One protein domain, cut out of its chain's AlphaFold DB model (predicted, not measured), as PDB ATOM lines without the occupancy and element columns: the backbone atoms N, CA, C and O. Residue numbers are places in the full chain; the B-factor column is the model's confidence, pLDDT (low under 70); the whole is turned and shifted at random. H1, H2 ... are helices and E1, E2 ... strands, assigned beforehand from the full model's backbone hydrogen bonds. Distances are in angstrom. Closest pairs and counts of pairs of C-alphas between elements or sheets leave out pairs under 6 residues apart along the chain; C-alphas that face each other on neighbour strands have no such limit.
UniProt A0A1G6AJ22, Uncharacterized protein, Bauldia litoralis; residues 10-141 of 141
ATOM      1  N   ASP A  10     125.784 104.936 145.457       94.06
ATOM      2  CA  ASP A  10     126.922 105.276 144.591       94.06
ATOM      3  C   ASP A  10     127.239 104.159 143.588       94.06
ATOM      4  O   ASP A  10     127.393 104.416 142.394       94.06
ATOM      5  N   SER A  11     127.243 102.897 144.037       93.94
ATOM      6  CA  SER A  11     127.513 101.756 143.157       93.94
ATOM      7  C   SER A  11     126.459 101.607 142.057       93.94
ATOM      8  O   SER A  11     126.791 101.275 140.916       93.94
ATOM      9  N   PHE A  12     125.183 101.848 142.366       96.50
ATOM     10  CA  PHE A  12     124.124 101.782 141.362       96.50
ATOM     11  C   PHE A  12     124.096 103.001 140.443       96.50
ATOM     12  O   PHE A  12     123.765 102.854 139.266       96.50
ATOM     13  N   ALA A  13     124.506 104.175 140.926       96.81
ATOM     14  CA  ALA A  13     124.661 105.360 140.094       96.81
ATOM     15  C   ALA A  13     125.775 105.149 139.054       96.81
ATOM     16  O   ALA A  13     125.570 105.407 137.867       96.81
ATOM     17  N   GLU A  14     126.914 104.580 139.458       96.56
ATOM     18  CA  GLU A  14     127.998 104.219 138.539       96.56
ATOM     19  C   GLU A  14     127.557 103.188 137.488       96.56
ATOM     20  O   GLU A  14     127.883 103.321 136.302       96.56
ATOM     21  N   GLN A  15     126.790 102.174 137.903       97.44
ATOM     22  CA  GLN A  15     126.243 101.160 136.998       97.44
ATOM     23  C   GLN A  15     125.226 101.744 136.011       97.44
ATOM     24  O   GLN A  15     125.274 101.405 134.828       97.44
ATOM     25  N   LEU A  16     124.363 102.661 136.457       98.25
ATOM     26  CA  LEU A  16     123.436 103.389 135.590       98.25
ATOM     27  C   LEU A  16     124.193 104.174 134.519       98.25
ATOM     28  O   LEU A  16     123.907 104.042 133.326       98.25
ATOM     29  N   GLU A  17     125.198 104.957 134.915       98.00
ATOM     30  CA  GLU A  17     125.996 105.702 133.948       98.00
ATOM     31  C   GLU A  17     126.736 104.780 132.974       98.00
ATOM     32  O   GLU A  17     126.848 105.094 131.786       98.00
ATOM     33  N   HIS A  18     127.257 103.650 133.460       97.69
ATOM     34  CA  HIS A  18     127.910 102.658 132.615       97.69
ATOM     35  C   HIS A  18     126.938 102.044 131.606       97.69
ATOM     36  O   HIS A  18     127.248 102.040 130.418       97.69
ATOM     37  N   SER A  19     125.755 101.614 132.047       97.81
ATOM     38  CA  SER A  19     124.703 101.061 131.187       97.81
ATOM     39  C   SER A  19     124.320 102.037 130.074       97.81
ATOM     40  O   SER A  19     124.384 101.692 128.896       97.81
ATOM     41  N   VAL A  20     124.057 103.297 130.428       98.06
ATOM     42  CA  VAL A  20     123.748 104.365 129.467       98.06
ATOM     43  C   VAL A  20     124.898 104.597 128.484       98.06
ATOM     44  O   VAL A  20     124.669 104.785 127.291       98.06
ATOM     45  N   ARG A  21     126.155 104.606 128.953       97.81
ATOM     46  CA  ARG A  21     127.328 104.751 128.071       97.81
ATOM     47  C   ARG A  21     127.447 103.599 127.079       97.81
ATOM     48  O   ARG A  21     127.738 103.867 125.920       97.81
ATOM     49  N   VAL A  22     127.263 102.363 127.539       96.56
ATOM     50  CA  VAL A  22     127.374 101.164 126.704       96.56
ATOM     51  C   VAL A  22     126.289 101.170 125.633       96.56
ATOM     52  O   VAL A  22     126.626 101.108 124.460       96.56
ATOM     53  N   ILE A  23     125.022 101.367 126.011       96.38
ATOM     54  CA  ILE A  23     123.893 101.396 125.066       96.38
ATOM     55  C   ILE A  23     124.119 102.451 123.972       96.38
ATOM     56  O   ILE A  23     124.097 102.133 122.786       96.38
ATOM     57  N   LEU A  24     124.438 103.693 124.354       96.31
ATOM     58  CA  LEU A  24     124.665 104.772 123.386       96.31
ATOM     59  C   LEU A  24     125.908 104.546 122.506       96.31
ATOM     60  O   LEU A  24     125.936 104.977 121.353       96.31
ATOM     61  N   GLY A  25     126.939 103.888 123.042       95.56
ATOM     62  CA  GLY A  25     128.158 103.537 122.308       95.56
ATOM     63  C   GLY A  25     127.983 102.375 121.330       95.56
ATOM     64  O   GLY A  25     128.803 102.213 120.432       95.56
ATOM     65  N   SER A  26     126.909 101.606 121.486       92.44
ATOM     66  CA  SER A  26     126.613 100.388 120.738       92.44
ATOM     67  C   SER A  26     125.600 100.584 119.602       92.44
ATOM     68  O   SER A  26     125.240  99.629 118.929       92.44
ATOM     69  N   THR A  27     125.166 101.818 119.337       81.31
ATOM     70  CA  THR A  27     124.116 102.139 118.344       81.31
ATOM     71  C   THR A  27     124.433 101.742 116.896       81.31
ATOM     72  O   THR A  27     123.534 101.714 116.060       81.31
ATOM     73  N   SER A  28     125.691 101.437 116.570       84.56
ATOM     74  CA  SER A  28     126.086 100.915 115.254       84.56
ATOM     75  C   SER A  28     126.043  99.388 115.140       84.56
ATOM     76  O   SER A  28     126.271  98.860 114.052       84.56
ATOM     77  N   GLU A  29     125.831  98.677 116.246       87.75
ATOM     78  CA  GLU A  29     125.751  97.219 116.292       87.75
ATOM     79  C   GLU A  29     124.285  96.771 116.232       87.75
ATOM     80  O   GLU A  29     123.390  97.455 116.724       87.75
ATOM     81  N   ALA A  30     124.037  95.622 115.604       85.94
ATOM     82  CA  ALA A  30     122.712  95.013 115.528       85.94
ATOM     83  C   ALA A  30     122.614  93.823 116.494       85.94
ATOM     84  O   ALA A  30     123.628  93.220 116.847       85.94
ATOM     85  N   ASP A  31     121.386  93.473 116.878       90.62
ATOM     86  CA  ASP A  31     121.057  92.258 117.635       90.62
ATOM     87  C   ASP A  31     121.783  92.131 118.989       90.62
ATOM     88  O   ASP A  31     122.229  91.053 119.396       90.62
ATOM     89  N   MET A  32     121.900  93.246 119.715       94.44
ATOM     90  CA  MET A  32     122.527  93.275 121.035       94.44
ATOM     91  C   MET A  32     121.548  92.947 122.161       94.44
ATOM     92  O   MET A  32     120.434  93.460 122.225       94.44
ATOM     93  N   ILE A  33     122.014  92.133 123.109       95.12
ATOM     94  CA  ILE A  33     121.294  91.826 124.346       95.12
ATOM     95  C   ILE A  33     122.082  92.410 125.511       95.12
ATOM     96  O   ILE A  33     123.220  92.013 125.766       95.12
ATOM     97  N   PHE A  34     121.447  93.319 126.244       96.19
ATOM     98  CA  PHE A  34     121.980  93.868 127.484       96.19
ATOM     99  C   PHE A  34     121.396  93.104 128.675       96.19
ATOM    100  O   PHE A  34     120.182  92.913 128.770       96.19
ATOM    101  N   ASP A  35     122.260  92.658 129.588       93.81
ATOM    102  CA  ASP A  35     121.816  92.159 130.888       93.81
ATOM    103  C   ASP A  35     121.497  93.369 131.776       93.81
ATOM    104  O   ASP A  35     122.410  94.037 132.270       93.81
ATOM    105  N   ARG A  36     120.194  93.637 131.939       95.12
ATOM    106  CA  ARG A  36     119.583  94.841 132.538       95.12
ATOM    107  C   ARG A  36     119.638  96.093 131.663       95.12
ATOM    108  O   ARG A  36     120.494  96.263 130.799       95.12
ATOM    109  N   CYS A  37     118.707  96.998 131.934       94.75
ATOM    110  CA  CYS A  37     118.578  98.302 131.300       94.75
ATOM    111  C   CYS A  37     118.718  99.436 132.341       94.75
ATOM    112  O   CYS A  37     118.738  99.174 133.547       94.75
ATOM    113  N   PRO A  38     118.788 100.712 131.916       97.50
ATOM    114  CA  PRO A  38     118.878 101.851 132.832       97.50
ATOM    115  C   PRO A  38     117.788 101.871 133.920       97.50
ATOM    116  O   PRO A  38     118.065 102.246 135.057       97.50
ATOM    117  N   LEU A  39     116.571 101.418 133.598       97.94
ATOM    118  CA  LEU A  39     115.432 101.420 134.524       97.94
ATOM    119  C   LEU A  39     115.626 100.463 135.706       97.94
ATOM    120  O   LEU A  39     115.168 100.763 136.806       97.94
ATOM    121  N   ASP A  40     116.357  99.357 135.517       97.81
ATOM    122  CA  ASP A  40     116.706  98.447 136.612       97.81
ATOM    123  C   ASP A  40     117.506  99.182 137.692       97.81
ATOM    124  O   ASP A  40     117.235  99.053 138.886       97.81
ATOM    125  N   PHE A  41     118.488  99.986 137.278       98.12
ATOM    126  CA  PHE A  41     119.341 100.728 138.201       98.12
ATOM    127  C   PHE A  41     118.591 101.877 138.872       98.12
ATOM    128  O   PHE A  41     118.776 102.093 140.067       98.12
ATOM    129  N   ILE A  42     117.699 102.561 138.151       98.06
ATOM    130  CA  ILE A  42     116.832 103.597 138.732       98.06
ATOM    131  C   ILE A  42     115.938 103.002 139.829       98.06
ATOM    132  O   ILE A  42     115.870 103.563 140.921       98.06
ATOM    133  N   ALA A  43     115.351 101.821 139.604       98.12
ATOM    134  CA  ALA A  43     114.547 101.143 140.618       98.12
ATOM    135  C   ALA A  43     115.355 100.817 141.892       98.12
ATOM    136  O   ALA A  43     114.845 100.957 143.003       98.12
ATOM    137  N   TYR A  44     116.626 100.416 141.760       98.00
ATOM    138  CA  TYR A  44     117.520 100.261 142.916       98.00
ATOM    139  C   TYR A  44     117.784 101.591 143.631       98.00
ATOM    140  O   TYR A  44     117.751 101.628 144.861       98.00
ATOM    141  N   LEU A  45     118.049 102.657 142.878       97.94
ATOM    142  CA  LEU A  45     118.398 103.974 143.412       97.94
ATOM    143  C   LEU A  45     117.245 104.608 144.191       97.94
ATOM    144  O   LEU A  45     117.472 105.097 145.293       97.94
ATOM    145  N   GLU A  46     116.015 104.529 143.686       97.50
ATOM    146  CA  GLU A  46     114.835 105.029 144.402       97.50
ATOM    147  C   GLU A  46     114.566 104.228 145.683       97.50
ATOM    148  O   GLU A  46     114.349 104.814 146.741       97.50
ATOM    149  N   VAL A  47     114.651 102.892 145.631       97.75
ATOM    150  CA  VAL A  47     114.400 102.035 146.805       97.75
ATOM    151  C   VAL A  47     115.470 102.212 147.887       97.75
ATOM    152  O   VAL A  47     115.164 102.197 149.082       97.75
ATOM    153  N   LEU A  48     116.741 102.342 147.497       96.44
ATOM    154  CA  LEU A  48     117.825 102.610 148.444       96.44
ATOM    155  C   LEU A  48     117.745 104.036 148.988       96.44
ATOM    156  O   LEU A  48     117.895 104.217 150.193       96.44
ATOM    157  N   GLY A  49     117.437 105.010 148.131       95.56
ATOM    158  CA  GLY A  49     117.210 106.396 148.523       95.56
ATOM    159  C   GLY A  49     116.107 106.525 149.570       95.56
ATOM    160  O   GLY A  49     116.349 107.049 150.656       95.56
ATOM    161  N   GLU A  50     114.928 105.947 149.319       94.62
ATOM    162  CA  GLU A  50     113.816 105.946 150.277       94.62
ATOM    163  C   GLU A  50     114.235 105.344 151.627       94.62
ATOM    164  O   GLU A  50     113.955 105.903 152.690       94.62
ATOM    165  N   LYS A  51     114.973 104.227 151.599       92.00
ATOM    166  CA  LYS A  51     115.474 103.560 152.808       92.00
ATOM    167  C   LYS A  51     116.476 104.419 153.590       92.00
ATOM    168  O   LYS A  51     116.527 104.312 154.816       92.00
ATOM    169  N   GLU A  52     117.279 105.224 152.904       93.12
ATOM    170  CA  GLU A  52     118.271 106.128 153.500       93.12
ATOM    171  C   GLU A  52     117.694 107.518 153.828       93.12
ATOM    172  O   GLU A  52     118.370 108.332 154.457       93.12
ATOM    173  N   GLY A  53     116.432 107.781 153.469       93.12
ATOM    174  CA  GLY A  53     115.787 109.083 153.642       93.12
ATOM    175  C   GLY A  53     116.305 110.147 152.670       93.12
ATOM    176  O   GLY A  53     116.245 111.337 152.977       93.12
ATOM    177  N   VAL A  54     116.834 109.723 151.521       91.88
ATOM    178  CA  VAL A  54     117.396 110.579 150.474       91.88
ATOM    179  C   VAL A  54     116.612 110.372 149.186       91.88
ATOM    180  O   VAL A  54     116.525 109.264 148.668       91.88
ATOM    181  N   GLU A  55     116.069 111.445 148.623       90.31
ATOM    182  CA  GLU A  55     115.493 111.391 147.282       90.31
ATOM    183  C   GLU A  55     116.627 111.345 146.250       90.31
ATOM    184  O   GLU A  55     117.443 112.268 146.164       90.31
ATOM    185  N   TRP A  56     116.709 110.254 145.487       92.81
ATOM    186  CA  TRP A  56     117.648 110.162 144.375       92.81
ATOM    187  C   TRP A  56     117.013 110.741 143.111       92.81
ATOM    188  O   TRP A  56     115.934 110.319 142.706       92.81
ATOM    189  N   ALA A  57     117.713 111.667 142.457       91.06
ATOM    190  CA  ALA A  57     117.312 112.218 141.169       91.06
ATOM    191  C   ALA A  57     118.536 112.367 140.249       91.06
ATOM    192  O   ALA A  57     119.592 112.837 140.695       91.06
ATOM    193  N   PRO A  58     118.429 112.008 138.956       93.25
ATOM    194  CA  PRO A  58     119.517 112.210 138.014       93.25
ATOM    195  C   PRO A  58     119.701 113.704 137.725       93.25
ATOM    196  O   PRO A  58     118.747 114.478 137.660       93.25
ATOM    197  N   SER A  59     120.941 114.120 137.459       95.50
ATOM    198  CA  SER A  59     121.171 115.448 136.874       95.50
ATOM    199  C   SER A  59     120.456 115.565 135.521       95.50
ATOM    200  O   SER A  59     120.347 114.574 134.802       95.50
ATOM    201  N   GLY A  60     120.059 116.772 135.102       96.44
ATOM    202  CA  GLY A  60     119.389 116.960 133.803       96.44
ATOM    203  C   GLY A  60     120.199 116.437 132.606       96.44
ATOM    204  O   GLY A  60     119.641 115.930 131.638       96.44
ATOM    205  N   LYS A  61     121.537 116.469 132.695       97.00
ATOM    206  CA  LYS A  61     122.421 115.867 131.687       97.00
ATOM    207  C   LYS A  61     122.346 114.338 131.685       97.00
ATOM    208  O   LYS A  61     122.413 113.737 130.618       97.00
ATOM    209  N   LEU A  62     122.284 113.711 132.860       97.00
ATOM    210  CA  LEU A  62     122.143 112.262 132.967       97.00
ATOM    211  C   LEU A  62     120.744 111.825 132.518       97.00
ATOM    212  O   LEU A  62     120.654 110.877 131.750       97.00
ATOM    213  N   LEU A  63     119.699 112.562 132.901       97.19
ATOM    214  CA  LEU A  63     118.321 112.331 132.469       97.19
ATOM    215  C   LEU A  63     118.204 112.297 130.941       97.19
ATOM    216  O   LEU A  63     117.807 111.279 130.389       97.19
ATOM    217  N   ALA A  64     118.696 113.332 130.254       96.75
ATOM    218  CA  ALA A  64     118.684 113.381 128.789       96.75
ATOM    219  C   ALA A  64     119.434 112.202 128.137       96.75
ATOM    220  O   ALA A  64     119.096 111.754 127.044       96.75
ATOM    221  N   ARG A  65     120.478 111.681 128.795       97.50
ATOM    222  CA  ARG A  65     121.205 110.501 128.305       97.50
ATOM    223  C   ARG A  65     120.461 109.199 128.581       97.50
ATOM    224  O   ARG A  65     120.592 108.282 127.780       97.50
ATOM    225  N   ILE A  66     119.734 109.103 129.693       97.44
ATOM    226  CA  ILE A  66     118.856 107.968 129.994       97.44
ATOM    227  C   ILE A  66     117.755 107.906 128.938       97.44
ATOM    228  O   ILE A  66     117.606 106.869 128.305       97.44
ATOM    229  N   GLU A  67     117.070 109.021 128.679       96.62
ATOM    230  CA  GLU A  67     116.045 109.132 127.633       96.62
ATOM    231  C   GLU A  67     116.598 108.727 126.262       96.62
ATOM    232  O   GLU A  67     116.016 107.888 125.579       96.62
ATOM    233  N   ALA A  68     117.768 109.254 125.888       96.19
ATOM    234  CA  ALA A  68     118.426 108.891 124.636       96.19
ATOM    235  C   ALA A  68     118.826 107.409 124.576       96.19
ATOM    236  O   ALA A  68     118.780 106.811 123.511       96.19
ATOM    237  N   ALA A  69     119.247 106.803 125.689       96.56
ATOM    238  CA  ALA A  69     119.576 105.381 125.711       96.56
ATOM    239  C   ALA A  69     118.311 104.532 125.553       96.56
ATOM    240  O   ALA A  69     118.299 103.596 124.758       96.56
ATOM    241  N   LEU A  70     117.234 104.875 126.261       96.88
ATOM    242  CA  LEU A  70     115.962 104.165 126.166       96.88
ATOM    243  C   LEU A  70     115.376 104.245 124.754       96.88
ATOM    244  O   LEU A  70     114.946 103.220 124.239       96.88
ATOM    245  N   SER A  71     115.441 105.400 124.091       95.38
ATOM    246  CA  SER A  71     114.922 105.554 122.723       95.38
ATOM    247  C   SER A  71     115.708 104.785 121.655       95.38
ATOM    248  O   SER A  71     115.221 104.624 120.539       95.38
ATOM    249  N   THR A  72     116.912 104.297 121.977       94.25
ATOM    250  CA  THR A  72     117.689 103.418 121.083       94.25
ATOM    251  C   THR A  72     117.380 101.937 121.265       94.25
ATOM    252  O   THR A  72     117.824 101.128 120.457       94.25
ATOM    253  N   LEU A  73     116.660 101.561 122.325       95.44
ATOM    254  CA  LEU A  73     116.275 100.176 122.552       95.44
ATOM    255  C   LEU A  73     115.013  99.854 121.746       95.44
ATOM    256  O   LEU A  73     114.043 100.607 121.763       95.44
ATOM    257  N   ASP A  74     114.987  98.685 121.111       95.12
ATOM    258  CA  ASP A  74     113.785  98.199 120.422       95.12
ATOM    259  C   ASP A  74     112.818  97.496 121.388       95.12
ATOM    260  O   ASP A  74     111.593  97.590 121.264       95.12
ATOM    261  N   LEU A  75     113.374  96.770 122.366       96.31
ATOM    262  CA  LEU A  75     112.638  95.871 123.249       96.31
ATOM    263  C   LEU A  75     113.218  95.870 124.668       96.31
ATOM    264  O   LEU A  75     114.408  95.634 124.865       96.31
ATOM    265  N   ILE A  76     112.344  96.003 125.667       97.56
ATOM    266  CA  ILE A  76     112.614  95.598 127.049       97.56
ATOM    267  C   ILE A  76     111.837  94.315 127.338       97.56
ATOM    268  O   ILE A  76     110.603  94.294 127.386       97.56
ATOM    269  N   ALA A  77     112.582  93.235 127.555       97.25
ATOM    270  CA  ALA A  77     112.056  91.965 128.029       97.25
ATOM    271  C   ALA A  77     112.083  91.944 129.561       97.25
ATOM    272  O   ALA A  77     113.121  91.706 130.175       97.25
ATOM    273  N   TRP A  78     110.934  92.188 130.181       96.94
ATOM    274  CA  TRP A  78     110.826  92.276 131.631       96.94
ATOM    275  C   TRP A  78     110.366  90.959 132.250       96.94
ATOM    276  O   TRP A  78     109.369  90.371 131.829       96.94
ATOM    277  N   LEU A  79     111.096  90.493 133.264       95.12
ATOM    278  CA  LEU A  79     110.818  89.258 133.993       95.12
ATOM    279  C   LEU A  79     110.510  89.584 135.467       95.12
ATOM    280  O   LEU A  79     111.448  89.699 136.258       95.12
ATOM    281  N   PRO A  80     109.227  89.707 135.856       94.69
ATOM    282  CA  PRO A  80     108.844  89.869 137.256       94.69
ATOM    283  C   PRO A  80     109.266  88.669 138.110       94.69
ATOM    284  O   PRO A  80     109.427  87.549 137.607       94.69
ATOM    285  N   LEU A  81     109.367  88.867 139.425       93.62
ATOM    286  CA  LEU A  81     109.605  87.761 140.353       93.62
ATOM    287  C   LEU A  81     108.536  86.663 140.241       93.62
ATOM    288  O   LEU A  81     107.333  86.911 140.336       93.62
ATOM    289  N   SER A  82     108.981  85.413 140.098       89.44
ATOM    290  CA  SER A  82     108.091  84.253 140.035       89.44
ATOM    291  C   SER A  82     107.591  83.834 141.420       89.44
ATOM    292  O   SER A  82     108.270  84.007 142.434       89.44
ATOM    293  N   GLN A  83     106.403  83.228 141.455       83.56
ATOM    294  CA  GLN A  83     105.829  82.608 142.649       83.56
ATOM    295  C   GLN A  83     105.463  81.145 142.330       83.56
ATOM    296  O   GLN A  83     104.536  80.921 141.548       83.56
ATOM    297  N   PRO A  84     106.161  80.141 142.902       84.31
ATOM    298  CA  PRO A  84     107.314  80.264 143.798       84.31
ATOM    299  C   PRO A  84     108.578  80.775 143.084       84.31
ATOM    300  O   PRO A  84     108.683  80.746 141.855       84.31
ATOM    301  N   ASP A  85     109.547  81.234 143.872       86.88
ATOM    302  CA  ASP A  85     110.854  81.650 143.362       86.88
ATOM    303  C   ASP A  85     111.603  80.452 142.762       86.88
ATOM    304  O   ASP A  85     111.682  79.381 143.370       86.88
ATOM    305  N   GLU A  86     112.153  80.623 141.564       86.56
ATOM    306  CA  GLU A  86     112.943  79.585 140.897       86.56
ATOM    307  C   GLU A  86     114.398  79.544 141.394       86.56
ATOM    308  O   GLU A  86     115.100  78.547 141.181       86.56
ATOM    309  N   ILE A  87     114.868  80.604 142.065       86.62
ATOM    310  CA  ILE A  87     116.225  80.663 142.608       86.62
ATOM    311  C   ILE A  87     116.306  79.800 143.869       86.62
ATOM    312  O   ILE A  87     115.764  80.128 144.920       86.62
ATOM    313  N   LYS A  88     117.039  78.686 143.766       87.00
ATOM    314  CA  LYS A  88     117.256  77.743 144.878       87.00
ATOM    315  C   LYS A  88     118.333  78.189 145.871       87.00
ATOM    316  O   LYS A  88     118.449  77.601 146.941       87.00
ATOM    317  N   ALA A  89     119.158  79.165 145.496       89.00
ATOM    318  CA  ALA A  89     120.211  79.699 146.353       89.00
ATOM    319  C   ALA A  89     119.638  80.661 147.403       89.00
ATOM    320  O   ALA A  89     118.579  81.256 147.209       89.00
ATOM    321  N   THR A  90     120.365  80.845 148.507       89.19
ATOM    322  CA  THR A  90     120.012  81.852 149.509       89.19
ATOM    323  C   THR A  90     120.067  83.241 148.884       89.19
ATOM    324  O   THR A  90     121.117  83.688 148.431       89.19
ATOM    325  N   ILE A  91     118.928  83.928 148.878       90.31
ATOM    326  CA  ILE A  91     118.852  85.327 148.465       90.31
ATOM    327  C   ILE A  91     119.427  86.186 149.588       90.31
ATOM    328  O   ILE A  91     118.891  86.187 150.693       90.31
ATOM    329  N   GLU A  92     120.491  86.927 149.293       90.06
ATOM    330  CA  GLU A  92     121.205  87.756 150.270       90.06
ATOM    331  C   GLU A  92     120.345  88.921 150.789       90.06
ATOM    332  O   GLU A  92     120.211  89.122 151.996       90.06
ATOM    333  N   TYR A  93     119.661  89.629 149.882       92.81
ATOM    334  CA  TYR A  93     118.812  90.780 150.208       92.81
ATOM    335  C   TYR A  93     117.361  90.585 149.732       92.81
ATOM    336  O   TYR A  93     116.897  91.272 148.820       92.81
ATOM    337  N   PRO A  94     116.580  89.671 150.342       93.06
ATOM    338  CA  PRO A  94     115.257  89.300 149.838       93.06
ATOM    339  C   PRO A  94     114.227  90.431 149.951       93.06
ATOM    340  O   PRO A  94     113.306  90.504 149.143       93.06
ATOM    341  N   LYS A  95     114.372  91.321 150.945       94.50
ATOM    342  CA  LYS A  95     113.515  92.510 151.089       94.50
ATOM    343  C   LYS A  95     113.807  93.545 150.003       94.50
ATOM    344  O   LYS A  95     112.869  94.005 149.369       94.50
ATOM    345  N   LEU A  96     115.090  93.839 149.762       95.38
ATOM    346  CA  LEU A  96     115.515  94.752 148.698       95.38
ATOM    347  C   LEU A  96     115.061  94.233 147.332       95.38
ATOM    348  O   LEU A  96     114.422  94.965 146.594       95.38
ATOM    349  N   ARG A  97     115.291  92.946 147.040       95.12
ATOM    350  CA  ARG A  97     114.876  92.323 145.774       95.12
ATOM    351  C   ARG A  97     113.379  92.477 145.499       95.12
ATOM    352  O   ARG A  97     113.011  92.788 144.377       95.12
ATOM    353  N   ARG A  98     112.520  92.282 146.508       96.06
ATOM    354  CA  ARG A  98     111.066  92.475 146.349       96.06
ATOM    355  C   ARG A  98     110.671  93.939 146.184       96.06
ATOM    356  O   ARG A  98     109.773  94.221 145.406       96.06
ATOM    357  N   ALA A  99     111.310  94.845 146.922       97.81
ATOM    358  CA  ALA A  99     111.025  96.273 146.812       97.81
ATOM    359  C   ALA A  99     111.413  96.811 145.427       97.81
ATOM    360  O   ALA A  99     110.628  97.516 144.806       97.81
ATOM    361  N   VAL A 100     112.573  96.398 144.911       97.81
ATOM    362  CA  VAL A 100     113.037  96.767 143.568       97.81
ATOM    363  C   VAL A 100     112.148  96.167 142.485       97.81
ATOM    364  O   VAL A 100     111.776  96.887 141.571       97.81
ATOM    365  N   ASP A 101     111.744  94.897 142.596       97.56
ATOM    366  CA  ASP A 101     110.795  94.287 141.648       97.56
ATOM    367  C   ASP A 101     109.458  95.041 141.605       97.56
ATOM    368  O   ASP A 101     108.961  95.359 140.527       97.56
ATOM    369  N   ALA A 102     108.911  95.400 142.770       97.62
ATOM    370  CA  ALA A 102     107.687  96.191 142.852       97.62
ATOM    371  C   ALA A 102     107.864  97.598 142.265       97.62
ATOM    372  O   ALA A 102     106.979  98.080 141.559       97.62
ATOM    373  N   ARG A 103     109.005  98.250 142.519       98.12
ATOM    374  CA  ARG A 103     109.273  99.583 141.975       98.12
ATOM    375  C   ARG A 103     109.449  99.549 140.460       98.12
ATOM    376  O   ARG A 103     108.821 100.334 139.758       98.12
ATOM    377  N   LEU A 104     110.236  98.600 139.961       98.31
ATOM    378  CA  LEU A 104     110.437  98.379 138.534       98.31
ATOM    379  C   LEU A 104     109.113  98.059 137.825       98.31
ATOM    380  O   LEU A 104     108.906  98.501 136.700       98.31
ATOM    381  N   ALA A 105     108.196  97.348 138.489       97.50
ATOM    382  CA  ALA A 105     106.865  97.094 137.955       97.50
ATOM    383  C   ALA A 105     106.063  98.377 137.704       97.50
ATOM    384  O   ALA A 105     105.463  98.485 136.640       97.50
ATOM    385  N   GLY A 106     106.065  99.328 138.645       97.69
ATOM    386  CA  GLY A 106     105.398 100.625 138.462       97.69
ATOM    387  C   GLY A 106     106.038 101.438 137.337       97.69
ATOM    388  O   GLY A 106     105.352 101.906 136.434       97.69
ATOM    389  N   ILE A 107     107.375 101.479 137.295       97.50
ATOM    390  CA  ILE A 107     108.113 102.142 136.209       97.50
ATOM    391  C   ILE A 107     107.722 101.559 134.842       97.50
ATOM    392  O   ILE A 107     107.450 102.316 133.922       97.50
ATOM    393  N   LEU A 108     107.686 100.232 134.694       97.12
ATOM    394  CA  LEU A 108     107.477  99.585 133.393       97.12
ATOM    395  C   LEU A 108     106.011  99.454 132.969       97.12
ATOM    396  O   LEU A 108     105.740  99.423 131.770       97.12
ATOM    397  N   ARG A 109     105.070  99.303 133.911       94.69
ATOM    398  CA  ARG A 109     103.637  99.157 133.594       94.69
ATOM    399  C   ARG A 109     102.918 100.492 133.521       94.69
ATOM    400  O   ARG A 109     102.079 100.661 132.640       94.69
ATOM    401  N   ASP A 110     103.239 101.393 134.443       95.25
ATOM    402  CA  ASP A 110     102.469 102.611 134.685       95.25
ATOM    403  C   ASP A 110     103.212 103.876 134.212       95.25
ATOM    404  O   ASP A 110     102.653 104.967 134.273       95.25
ATOM    405  N   ASP A 111     104.443 103.723 133.701       95.62
ATOM    406  CA  ASP A 111     105.343 104.816 133.314       95.62
ATOM    407  C   ASP A 111     105.454 105.885 134.410       95.62
ATOM    408  O   ASP A 111     105.399 107.085 134.152       95.62
ATOM    409  N   ASP A 112     105.629 105.437 135.659       95.81
ATOM    410  CA  ASP A 112     105.700 106.303 136.847       95.81
ATOM    411  C   ASP A 112     106.743 107.434 136.741       95.81
ATOM    412  O   ASP A 112     106.701 108.391 137.514       95.81
ATOM    413  N   LEU A 113     107.707 107.306 135.825       93.50
ATOM    414  CA  LEU A 113     108.772 108.280 135.591       93.50
ATOM    415  C   LEU A 113     108.551 109.143 134.339       93.50
ATOM    416  O   LEU A 113     109.312 110.089 134.136       93.50
ATOM    417  N   GLY A 114     107.560 108.832 133.500       94.56
ATOM    418  CA  GLY A 114     107.325 109.512 132.222       94.56
ATOM    419  C   GLY A 114     108.473 109.344 131.223       94.56
ATOM    420  O   GLY A 114     108.737 110.247 130.431       94.56
ATOM    421  N   LEU A 115     109.213 108.234 131.297       93.62
ATOM    422  CA  LEU A 115     110.406 107.977 130.478       93.62
ATOM    423  C   LEU A 115     110.123 107.052 129.291       93.62
ATOM    424  O   LEU A 115     111.013 106.824 128.468       93.62
ATOM    425  N   LEU A 116     108.919 106.483 129.213       92.75
ATOM    426  CA  LEU A 116     108.592 105.424 128.262       92.75
ATOM    427  C   LEU A 116     107.743 105.897 127.081       92.75
ATOM    428  O   LEU A 116     107.551 105.118 126.149       92.75
ATOM    429  N   GLU A 117     107.298 107.159 127.051       86.25
ATOM    430  CA  GLU A 117     106.482 107.704 125.950       86.25
ATOM    431  C   GLU A 117     107.117 107.511 124.559       86.25
ATOM    432  O   GLU A 117     106.420 107.199 123.593       86.25
ATOM    433  N   GLN A 118     108.440 107.675 124.453       83.88
ATOM    434  CA  GLN A 118     109.232 107.380 123.245       83.88
ATOM    435  C   GLN A 118     110.216 106.223 123.472       83.88
ATOM    436  O   GLN A 118     111.260 106.138 122.825       83.88
ATOM    437  N   GLY A 119     109.907 105.378 124.452       86.12
ATOM    438  CA  GLY A 119     110.747 104.279 124.883       86.12
ATOM    439  C   GLY A 119     110.592 103.015 124.031       86.12
ATOM    440  O   GLY A 119     109.803 102.967 123.082       86.12
ATOM    441  N   PRO A 120     111.336 101.960 124.394       94.31
ATOM    442  CA  PRO A 120     111.259 100.668 123.728       94.31
ATOM    443  C   PRO A 120     109.886 100.034 123.914       94.31
ATOM    444  O   PRO A 120     109.177 100.284 124.894       94.31
ATOM    445  N   ARG A 121     109.550  99.082 123.042       95.38
ATOM    446  CA  ARG A 121     108.433  98.179 123.314       95.38
ATOM    447  C   ARG A 121     108.737  97.377 124.579       95.38
ATOM    448  O   ARG A 121     109.795  96.767 124.692       95.38
ATOM    449  N   ILE A 122     107.785  97.295 125.502       96.25
ATOM    450  CA  ILE A 122     107.929  96.493 126.722       96.25
ATOM    451  C   ILE A 122     107.126  95.203 126.584       96.25
ATOM    452  O   ILE A 122     105.965  95.206 126.168       96.25
ATOM    453  N   VAL A 123     107.742  94.078 126.944       96.31
ATOM    454  CA  VAL A 123     107.066  92.784 127.027       96.31
ATOM    455  C   VAL A 123     107.329  92.158 128.385       96.31
ATOM    456  O   VAL A 123     108.456  91.795 128.710       96.31
ATOM    457  N   GLU A 124     106.259  91.969 129.156       95.81
ATOM    458  CA  GLU A 124     106.290  91.157 130.370       95.81
ATOM    459  C   GLU A 124     106.358  89.664 130.007       95.81
ATOM    460  O   GLU A 124     105.570  89.159 129.190       95.81
ATOM    461  N   ILE A 125     107.307  88.953 130.617       94.69
ATOM    462  CA  ILE A 125     107.631  87.553 130.351       94.69
ATOM    463  C   ILE A 125     107.588  86.754 131.662       94.69
ATOM    464  O   ILE A 125     108.537  86.728 132.441       94.69
ATOM    465  N   GLY A 126     106.479  86.038 131.869       91.31
ATOM    466  CA  GLY A 126     106.258  85.157 133.019       91.31
ATOM    467  C   GLY A 126     106.049  83.685 132.642       91.31
ATOM    468  O   GLY A 126     106.100  83.298 131.474       91.31
ATOM    469  N   GLY A 127     105.783  82.853 133.650       90.25
ATOM    470  CA  GLY A 127     105.557  81.411 133.488       90.25
ATOM    471  C   GLY A 127     106.842  80.586 133.560       90.25
ATOM    472  O   GLY A 127     107.861  81.066 134.044       90.25
ATOM    473  N   SER A 128     106.798  79.332 133.101       90.75
ATOM    474  CA  SER A 128     107.945  78.412 133.141       90.75
ATOM    475  C   SER A 128     109.090  78.867 132.227       90.75
ATOM    476  O   SER A 128     108.864  79.560 131.238       90.75
ATOM    477  N   ARG A 129     110.326  78.422 132.492       90.88
ATOM    478  CA  ARG A 129     111.490  78.744 131.643       90.88
ATOM    479  C   ARG A 129     111.251  78.508 130.133       90.88
ATOM    480  O   ARG A 129     111.589  79.408 129.366       90.88
ATOM    481  N   PRO A 130     110.659  77.382 129.676       93.69
ATOM    482  CA  PRO A 130     110.329  77.203 128.258       93.69
ATOM    483  C   PRO A 130     109.309  78.220 127.730       93.69
ATOM    484  O   PRO A 130     109.471  78.715 126.618       93.69
ATOM    485  N   ALA A 131     108.290  78.566 128.524       93.06
ATOM    486  CA  ALA A 131     107.295  79.566 128.141       93.06
ATOM    487  C   ALA A 131     107.915  80.966 128.024       93.06
ATOM    488  O   ALA A 131     107.644  81.681 127.060       93.06
ATOM    489  N   ARG A 132     108.805  81.326 128.962       94.50
ATOM    490  CA  ARG A 132     109.548  82.592 128.923       94.50
ATOM    491  C   ARG A 132     110.417  82.702 127.673       94.50
ATOM    492  O   ARG A 132     110.366  83.716 126.986       94.50
ATOM    493  N   LEU A 133     111.156  81.640 127.347       95.12
ATOM    494  CA  LEU A 133     111.983  81.594 126.140       95.12
ATOM    495  C   LEU A 133     111.140  81.736 124.868       95.12
ATOM    496  O   LEU A 133     111.472  82.550 124.013       95.12
ATOM    497  N   ALA A 134     110.041  80.986 124.752       95.75
ATOM    498  CA  ALA A 134     109.163  81.067 123.587       95.75
ATOM    499  C   ALA A 134     108.599  82.484 123.391       95.75
ATOM    500  O   ALA A 134     108.591  82.997 122.274       95.75
ATOM    501  N   ARG A 135     108.185  83.142 124.481       95.38
ATOM    502  CA  ARG A 135     107.665  84.513 124.445       95.38
ATOM    503  C   ARG A 135     108.742  85.541 124.087       95.38
ATOM    504  O   ARG A 135     108.445  86.462 123.337       95.38
ATOM    505  N   LEU A 136     109.976  85.365 124.568       95.56
ATOM    506  CA  LEU A 136     111.108  86.222 124.197       95.56
ATOM    507  C   LEU A 136     111.444  86.101 122.705       95.56
ATOM    508  O   LEU A 136     111.577  87.114 122.026       95.56
ATOM    509  N   VAL A 137     111.525  84.873 122.184       95.31
ATOM    510  CA  VAL A 137     111.774  84.622 120.752       95.31
ATOM    511  C   VAL A 137     110.658  85.217 119.894       95.31
ATOM    512  O   VAL A 137     110.932  85.840 118.880       95.31
ATOM    513  N   GLN A 138     109.398  85.092 120.318       94.31
ATOM    514  CA  GLN A 138     108.276  85.709 119.610       94.31
ATOM    515  C   GLN A 138     108.320  87.247 119.644       94.31
ATOM    516  O   GLN A 138     107.863  87.890 118.708       94.31
ATOM    517  N   ALA A 139     108.808  87.843 120.733       93.62
ATOM    518  CA  ALA A 139     108.875  89.294 120.885       93.62
ATOM    519  C   ALA A 139     110.039  89.942 120.119       93.62
ATOM    520  O   ALA A 139     109.961  91.137 119.850       93.62
ATOM    521  N   SER A 140     111.081  89.165 119.807       89.12
ATOM    522  CA  SER A 140     112.305  89.594 119.108       89.12
ATOM    523  C   SER A 140     112.316  89.259 117.611       89.12
ATOM    524  O   SER A 140     113.297  89.554 116.936       89.12
ATOM    525  N   ALA A 141     111.247  88.633 117.107       81.50
ATOM    526  CA  ALA A 141     111.033  88.337 115.690       81.50
ATOM    527  C   ALA A 141     110.289  89.479 114.989       81.50
ATOM    528  O   ALA A 141     110.583  89.705 113.794       81.50
TER     529      ALA A 141
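AT A GLANCE: This is residues 10 to 141 of the 141 residues of an uncharacterized protein of Bauldia litoralis (UniProt A0A1G6AJ22). A small parallel sheet of two strands, E1 and E2, has H5 over one face and the last part of H4, residues 104 to 109, over the other. Beyond H4 the helices continue: H2 crosses H4 and has H1 alongside it on its other side as a hairpin, with H3 slanting over residues 17 to 24 of H1; residues 87 to 95 stick out, of which 94 and 95 belong to H4. The printed part has 132 residues with five named helices and two named strands in the order H1 H2 H3 E1 H4 E2 H5, and its class is mostly helix. It is compact and rounded, with a radius of gyration of the C-alphas of 15.2 A and spans of 41 by 38 by 25 A.

HOW THE PARTS SIT: E1, residues 75 to 78, and E2, residues 121 to 124, are parallel neighbours at 20 degrees, with N 76 and O 121 at 2.8 A and N 123 and O 76 at 2.9 A, within hydrogen-bond range. With H4, residues 94 to 110, they form a strand-helix-strand unit, two parallel strands joined through a helix, with a right-handed crossover. The closest C-alphas of H4 and E2, Leu 108 and Ile 122, are 7.4 A apart. Those of E1 and H5, residues 129 to 139, are Ala 77 and Leu 136 at 7.0 A; H5 touches no helix. H2, residues 38 to 52, is the hub. It touches H4, closest at the C-alphas of Ala 43 and Leu 104, 5.4 A, at a steep tilt of 55 degrees, opposite ways. It forms a helical hairpin with H1, residues 10 to 25, touching closest at the C-alphas of Leu 16 and Phe 41, 5.5 A, at a shallow tilt of 14 degrees. H3, residues 60 to 71, touches residues 17 to 24 of H1, closest at the C-alphas of Leu 24 and Ala 69, 5.6 A, at a steep tilt of 51 degrees, the same way. H2 and H3, also a helical hairpin, only just touch, with 3 pairs of C-alphas within 8 A, the closest those of Pro 38 and Ile 66, 6.7 A. H1 and H4 are apart. In the five helices every O i to N i+4 pair is within hydrogen-bond range.

IN THESE COORDINATES: E1 runs 9.3 A from C-alpha 75 at (112.638, 95.871, 123.249), and E2 10.2 A. H4 spans 23.9 A, H1 22.4 A from C-alpha 10 at (126.922, 105.276, 144.591), H2 21.1 A, H3 16.5 A, and H5 15.3 A, ending with C-alpha 139 at (108.875, 89.294, 120.885).

THE WHOLE: The two C-alphas farthest apart, those of Gly 53 and Ala 141, are 43.5 A apart. The links H1 to H2 and E1 to H4 are long. The printed part has no cut, and no printed residue is under 70 in pLDDT.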